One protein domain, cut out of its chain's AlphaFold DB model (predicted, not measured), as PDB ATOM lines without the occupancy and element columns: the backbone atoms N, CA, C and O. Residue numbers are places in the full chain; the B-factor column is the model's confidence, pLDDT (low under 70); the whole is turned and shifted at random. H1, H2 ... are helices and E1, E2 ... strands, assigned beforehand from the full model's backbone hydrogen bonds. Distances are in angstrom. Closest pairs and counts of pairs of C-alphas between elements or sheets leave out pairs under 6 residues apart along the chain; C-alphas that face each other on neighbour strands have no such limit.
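This is residues 8 to 60 of the 147 residues of the protein "Protein APCDD1-like Protein" of Tribolium castaneum (UniProt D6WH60). This domain has little regular structure: long loops and a short two-strand ladder, E2 and E3, form the body, with H1 at one end and E1 as an arm at the other. The 53 printed residues hold E1, E2, H1 and E3 in that order, with 16 residues in these elements, class mixed; E2 and E3 are antiparallel. The whole is compact, with a radius of gyration of the C-alphas of 10.7 A and spans of 36 by 17 by 16 A.

E2 is residues 15 to 17, 6.8 A long, and E3 residues 43 to 45, 6.8 A, ending at C-alpha 45 (21.206, -9.314, 10.717). H1 is residues 21 to 26, 8.7 A. E1 is residues 8 to 11, 9.8 A, beginning at C-alpha 8 (11.653, -20.748, 27.349).

E2 and E3 are antiparallel at 148 degrees; N 16 and O 44 are 2.9 A apart, within hydrogen-bond range. E1 pairs with no named strand and is apart from E2, E3 and H1. In H1 every O i to N i+4 pair is within hydrogen-bond range. Residues 51 to 52 pair with 57 to 58, antiparallel.

The C-alphas farthest apart, Asp 8 and His 21, are 36.0 A apart. The printed part has no cut; the link H1 to E3 is long, 16 residues. Residue 31 is under pLDDT 70.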
ATOM      1  N   ASP A   8      11.984 -21.110  28.722       87.44
ATOM      2  CA  ASP A   8      11.653 -20.748  27.349       87.44
ATOM      3  C   ASP A   8      12.828 -19.989  26.738       87.44
ATOM      4  O   ASP A   8      13.211 -18.911  27.204       87.44
ATOM      5  N   PHE A   9      13.419 -20.553  25.688       84.00
ATOM      6  CA  PHE A   9      14.526 -19.930  24.978       84.00
ATOM      7  C   PHE A   9      13.987 -19.055  23.855       84.00
ATOM      8  O   PHE A   9      13.409 -19.557  22.891       84.00
ATOM      9  N   GLN A  10      14.198 -17.746  23.974       89.00
ATOM     10  CA  GLN A  10      13.782 -16.773  22.970       89.00
ATOM     11  C   GLN A  10      14.981 -16.313  22.146       89.00
ATOM     12  O   GLN A  10      15.967 -15.806  22.681       89.00
ATOM     13  N   ILE A  11      14.897 -16.493  20.829       87.50
ATOM     14  CA  ILE A  11      15.893 -15.992  19.885       87.50
ATOM     15  C   ILE A  11      15.400 -14.652  19.356       87.50
ATOM     16  O   ILE A  11      14.468 -14.598  18.558       87.50
ATOM     17  N   GLU A  12      16.049 -13.570  19.780       90.50
ATOM     18  CA  GLU A  12      15.703 -12.207  19.351       90.50
ATOM     19  C   GLU A  12      16.563 -11.709  18.187       90.50
ATOM     20  O   GLU A  12      16.145 -10.853  17.409       90.50
ATOM     21  N   ARG A  13      17.787 -12.230  18.062       90.81
ATOM     22  CA  ARG A  13      18.743 -11.825  17.032       90.81
ATOM     23  C   ARG A  13      19.418 -13.037  16.426       90.81
ATOM     24  O   ARG A  13      19.820 -13.957  17.132       90.81
ATOM     25  N   ALA A  14      19.605 -12.991  15.114       89.94
ATOM     26  CA  ALA A  14      20.478 -13.910  14.404       89.94
ATOM     27  C   ALA A  14      21.202 -13.166  13.290       89.94
ATOM     28  O   ALA A  14      20.673 -12.209  12.711       89.94
ATOM     29  N   THR A  15      22.406 -13.636  12.987       91.75
ATOM     30  CA  THR A  15      23.194 -13.145  11.863       91.75
ATOM     31  C   THR A  15      23.526 -14.292  10.925       91.75
ATOM     32  O   THR A  15      23.739 -15.423  11.360       91.75
ATOM     33  N   LEU A  16      23.553 -13.997   9.632       90.38
ATOM     34  CA  LEU A  16      23.923 -14.939   8.588       90.38
ATOM     35  C   LEU A  16      25.022 -14.324   7.730       90.38
ATOM     36  O   LEU A  16      24.924 -13.173   7.315       90.38
ATOM     37  N   THR A  17      26.059 -15.110   7.459       92.31
ATOM     38  CA  THR A  17      27.177 -14.711   6.604       92.31
ATOM     39  C   THR A  17      27.206 -15.627   5.392       92.31
ATOM     40  O   THR A  17      27.340 -16.840   5.535       92.31
ATOM     41  N   ALA A  18      27.081 -15.055   4.196       90.81
ATOM     42  CA  ALA A  18      27.240 -15.812   2.961       90.81
ATOM     43  C   ALA A  18      28.733 -15.971   2.650       90.81
ATOM     44  O   ALA A  18      29.436 -14.977   2.493       90.81
ATOM     45  N   LEU A  19      29.213 -17.212   2.559       92.81
ATOM     46  CA  LEU A  19      30.632 -17.510   2.306       92.81
ATOM     47  C   LEU A  19      30.991 -17.533   0.812       92.81
ATOM     48  O   LEU A  19      32.162 -17.471   0.456       92.81
ATOM     49  N   ASP A  20      29.987 -17.600  -0.062       91.62
ATOM     50  CA  ASP A  20      30.147 -17.653  -1.515       91.62
ATOM     51  C   ASP A  20      29.020 -16.854  -2.190       91.62
ATOM     52  O   ASP A  20      27.895 -16.786  -1.684       91.62
ATOM     53  N   HIS A  21      29.300 -16.264  -3.351       88.69
ATOM     54  CA  HIS A  21      28.294 -15.595  -4.173       88.69
ATOM     55  C   HIS A  21      27.161 -16.528  -4.603       88.69
ATOM     56  O   HIS A  21      26.009 -16.101  -4.687       88.69
ATOM     57  N   ARG A  22      27.461 -17.809  -4.821       87.62
ATOM     58  CA  ARG A  22      26.487 -18.819  -5.228       87.62
ATOM     59  C   ARG A  22      25.375 -18.992  -4.195       87.62
ATOM     60  O   ARG A  22      24.214 -19.080  -4.570       87.62
ATOM     61  N   ILE A  23      25.711 -18.915  -2.905       85.19
ATOM     62  CA  ILE A  23      24.743 -18.941  -1.796       85.19
ATOM     63  C   ILE A  23      23.759 -17.768  -1.904       85.19
ATOM     64  O   ILE A  23      22.554 -17.956  -1.757       85.19
ATOM     65  N   ILE A  24      24.259 -16.568  -2.212       86.69
ATOM     66  CA  ILE A  24      23.441 -15.351  -2.317       86.69
ATOM     67  C   ILE A  24      22.415 -15.484  -3.448       86.69
ATOM     68  O   ILE A  24      21.241 -15.157  -3.260       86.69
ATOM     69  N   THR A  25      22.849 -15.973  -4.612       82.25
ATOM     70  CA  THR A  25      22.001 -16.067  -5.806       82.25
ATOM     71  C   THR A  25      21.068 -17.280  -5.773       82.25
ATOM     72  O   THR A  25      19.883 -17.135  -6.071       82.25
ATOM     73  N   GLU A  26      21.559 -18.463  -5.391       81.12
ATOM     74  CA  GLU A  26      20.767 -19.703  -5.397       81.12
ATOM     75  C   GLU A  26      19.710 -19.724  -4.285       81.12
ATOM     76  O   GLU A  26      18.585 -20.159  -4.525       81.12
ATOM     77  N   MET A  27      20.022 -19.204  -3.091       74.69
ATOM     78  CA  MET A  27      19.082 -19.200  -1.958       74.69
ATOM     79  C   MET A  27      18.142 -17.991  -1.946       74.69
ATOM     80  O   MET A  27      17.392 -17.822  -0.987       74.69
ATOM     81  N   ARG A  28      18.170 -17.147  -2.992       73.38
ATOM     82  CA  ARG A  28      17.325 -15.943  -3.124       73.38
ATOM     83  C   ARG A  28      17.332 -15.074  -1.858       73.38
ATOM     84  O   ARG A  28      16.295 -14.570  -1.439       73.38
ATOM     85  N   LEU A  29      18.508 -14.907  -1.247       78.12
ATOM     86  CA  LEU A  29      18.648 -14.150  -0.000       78.12
ATOM     87  C   LEU A  29      18.203 -12.673  -0.113       78.12
ATOM     88  O   LEU A  29      17.619 -12.167   0.851       78.12
ATOM     89  N   PRO A  30      18.435 -11.955  -1.237       70.19
ATOM     90  CA  PRO A  30      17.983 -10.573  -1.376       70.19
ATOM     91  C   PRO A  30      16.461 -10.434  -1.240       70.19
ATOM     92  O   PRO A  30      15.696 -11.109  -1.923       70.19
ATOM     93  N   GLY A  31      16.023  -9.534  -0.357       69.00
ATOM     94  CA  GLY A  31      14.610  -9.200  -0.143       69.00
ATOM     95  C   GLY A  31      13.838 -10.146   0.783       69.00
ATOM     96  O   GLY A  31      12.806  -9.740   1.309       69.00
ATOM     97  N   LEU A  32      14.336 -11.363   1.024       75.31
ATOM     98  CA  LEU A  32      13.692 -12.357   1.898       75.31
ATOM     99  C   LEU A  32      14.446 -12.593   3.213       75.31
ATOM    100  O   LEU A  32      13.856 -13.066   4.180       75.31
ATOM    101  N   CYS A  33      15.739 -12.272   3.249       85.12
ATOM    102  CA  CYS A  33      16.615 -12.533   4.384       85.12
ATOM    103  C   CYS A  33      17.499 -11.302   4.634       85.12
ATOM    104  O   CYS A  33      18.417 -11.034   3.867       85.12
ATOM    105  N   GLY A  34      17.232 -10.538   5.693       84.62
ATOM    106  CA  GLY A  34      17.959  -9.314   6.050       84.62
ATOM    107  C   GLY A  34      17.662  -8.089   5.163       84.62
ATOM    108  O   GLY A  34      17.127  -8.191   4.061       84.62
ATOM    109  N   LEU A  35      18.008  -6.893   5.657       84.81
ATOM    110  CA  LEU A  35      17.750  -5.619   4.962       84.81
ATOM    111  C   LEU A  35      18.907  -5.161   4.063       84.81
ATOM    112  O   LEU A  35      20.022  -4.945   4.533       84.81
ATOM    113  N   GLY A  36      18.623  -4.883   2.790       84.25
ATOM    114  CA  GLY A  36      19.578  -4.328   1.822       84.25
ATOM    115  C   GLY A  36      20.455  -5.382   1.141       84.25
ATOM    116  O   GLY A  36      20.258  -6.580   1.314       84.25
ATOM    117  N   GLU A  37      21.448  -4.925   0.379       86.00
ATOM    118  CA  GLU A  37      22.271  -5.799  -0.467       86.00
ATOM    119  C   GLU A  37      23.102  -6.816   0.328       86.00
ATOM    120  O   GLU A  37      23.589  -6.539   1.437       86.00
ATOM    121  N   TRP A  38      23.282  -7.989  -0.277       89.81
ATOM    122  CA  TRP A  38      24.097  -9.082   0.245       89.81
ATOM    123  C   TRP A  38      25.529  -9.004  -0.280       89.81
ATOM    124  O   TRP A  38      25.766  -8.682  -1.443       89.81
ATOM    125  N   ARG A  39      26.500  -9.322   0.581       90.06
ATOM    126  CA  ARG A  39      27.923  -9.380   0.229       90.06
ATOM    127  C   ARG A  39      28.564 -10.613   0.844       90.06
ATOM    128  O   ARG A  39      28.185 -11.031   1.937       90.06
ATOM    129  N   VAL A  40      29.541 -11.167   0.138       93.31
ATOM    130  CA  VAL A  40      30.304 -12.325   0.606       93.31
ATOM    131  C   VAL A  40      31.144 -11.935   1.823       93.31
ATOM    132  O   VAL A  40      31.715 -10.846   1.858       93.31
ATOM    133  N   ASN A  41      31.199 -12.821   2.818       93.50
ATOM    134  CA  ASN A  41      31.923 -12.662   4.083       93.50
ATOM    135  C   ASN A  41      31.495 -11.450   4.927       93.50
ATOM    136  O   ASN A  41      32.227 -11.029   5.820       93.50
ATOM    137  N   VAL A  42      30.305 -10.895   4.678       92.94
ATOM    138  CA  VAL A  42      29.732  -9.819   5.493       92.94
ATOM    139  C   VAL A  42      28.537 -10.367   6.274       92.94
ATOM    140  O   VAL A  42      27.584 -10.842   5.649       92.94
ATOM    141  N   PRO A  43      28.552 -10.307   7.618       91.19
ATOM    142  CA  PRO A  43      27.428 -10.758   8.421       91.19
ATOM    143  C   PRO A  43      26.225  -9.840   8.220       91.19
ATOM    144  O   PRO A  43      26.343  -8.612   8.182       91.19
ATOM    145  N   LYS A  44      25.048 -10.452   8.122       90.44
ATOM    146  CA  LYS A  44      23.777  -9.760   7.943       90.44
ATOM    147  C   LYS A  44      22.821 -10.116   9.065       90.44
ATOM    148  O   LYS A  44      22.600 -11.295   9.330       90.44
ATOM    149  N   GLU A  45      22.247  -9.108   9.713       90.62
ATOM    150  CA  GLU A  45      21.206  -9.314  10.717       90.62
ATOM    151  C   GLU A  45      19.893  -9.751  10.052       90.62
ATOM    152  O   GLU A  45      19.464  -9.169   9.054       90.62
ATOM    153  N   LEU A  46      19.270 -10.786  10.614       90.44
ATOM    154  CA  LEU A  46      18.030 -11.374  10.105       90.44
ATOM    155  C   LEU A  46      16.787 -10.941  10.891       90.44
ATOM    156  O   LEU A  46      15.671 -11.083  10.396       90.44
ATOM    157  N   ALA A  47      16.953 -10.408  12.106       87.94
ATOM    158  CA  ALA A  47      15.829 -10.028  12.966       87.94
ATOM    159  C   ALA A  47      14.918  -8.979  12.308       87.94
ATOM    160  O   ALA A  47      13.704  -9.021  12.462       87.94
ATOM    161  N   THR A  48      15.488  -8.092  11.488       85.94
ATOM    162  CA  THR A  48      14.747  -7.053  10.761       85.94
ATOM    163  C   THR A  48      13.765  -7.597   9.720       85.94
ATOM    164  O   THR A  48      12.861  -6.876   9.314       85.94
ATOM    165  N   THR A  49      13.952  -8.835   9.255       87.75
ATOM    166  CA  THR A  49      13.087  -9.499   8.260       87.75
ATOM    167  C   THR A  49      12.333 -10.689   8.847       87.75
ATOM    168  O   THR A  49      11.899 -11.566   8.108       87.75
ATOM    169  N   ASN A  50      12.195 -10.744  10.174       87.94
ATOM    170  CA  ASN A  50      11.634 -11.882  10.903       87.94
ATOM    171  C   ASN A  50      12.359 -13.220  10.646       87.94
ATOM    172  O   ASN A  50      11.763 -14.297  10.705       87.94
ATOM    173  N   GLY A  51      13.663 -13.166  10.364       88.19
ATOM    174  CA  GLY A  51      14.473 -14.333  10.024       88.19
ATOM    175  C   GLY A  51      14.737 -14.477   8.522       88.19
ATOM    176  O   GLY A  51      14.825 -13.497   7.782       88.19
ATOM    177  N   CYS A  52      14.936 -15.722   8.097       88.00
ATOM    178  CA  CYS A  52      15.171 -16.148   6.724       88.00
ATOM    179  C   CYS A  52      14.434 -17.472   6.471       88.00
ATOM    180  O   CYS A  52      14.960 -18.560   6.724       88.00
ATOM    181  N   VAL A  53      13.204 -17.375   5.958       82.56
ATOM    182  CA  VAL A  53      12.300 -18.523   5.741       82.56
ATOM    183  C   VAL A  53      12.909 -19.557   4.793       82.56
ATOM    184  O   VAL A  53      12.760 -20.756   5.005       82.56
ATOM    185  N   SER A  54      13.657 -19.107   3.784       82.00
ATOM    186  CA  SER A  54      14.334 -19.983   2.818       82.00
ATOM    187  C   SER A  54      15.392 -20.893   3.456       82.00
ATOM    188  O   SER A  54      15.772 -21.887   2.848       82.00
ATOM    189  N   LEU A  55      15.833 -20.578   4.680       82.50
ATOM    190  CA  LEU A  55      16.753 -21.386   5.486       82.50
ATOM    191  C   LEU A  55      16.094 -21.964   6.744       82.50
ATOM    192  O   LEU A  55      16.789 -22.508   7.598       82.50
ATOM    193  N   GLY A  56      14.773 -21.826   6.880       80.94
ATOM    194  CA  GLY A  56      14.036 -22.276   8.061       80.94
ATOM    195  C   GLY A  56      14.377 -21.506   9.340       80.94
ATOM    196  O   GLY A  56      14.159 -22.015  10.434       80.94
ATOM    197  N   VAL A  57      14.929 -20.294   9.227       85.69
ATOM    198  CA  VAL A  57      15.245 -19.441  10.379       85.69
ATOM    199  C   VAL A  57      14.105 -18.450  10.578       85.69
ATOM    200  O   VAL A  57      13.819 -17.669   9.677       85.69
ATOM    201  N   PHE A  58      13.498 -18.426  11.763       87.12
ATOM    202  CA  PHE A  58      12.404 -17.512  12.105       87.12
ATOM    203  C   PHE A  58      12.746 -16.725  13.367       87.12
ATOM    204  O   PHE A  58      13.312 -17.275  14.316       87.12
ATOM    205  N   ILE A  59      12.451 -15.425  13.353       89.75
ATOM    206  CA  ILE A  59      12.782 -14.495  14.438       89.75
ATOM    207  C   ILE A  59      11.612 -13.514  14.633       89.75
ATOM    208  O   ILE A  59      11.092 -13.018  13.640       89.75
ATOM    209  N   PRO A  60      11.220 -13.185  15.872       86.19
ATOM    210  CA  PRO A  60      11.589 -13.913  17.078       86.19
ATOM    211  C   PRO A  60      11.046 -15.349  17.025       86.19
ATOM    212  O   PRO A  60       9.968 -15.592  16.486       86.19
TER     213      PRO A  60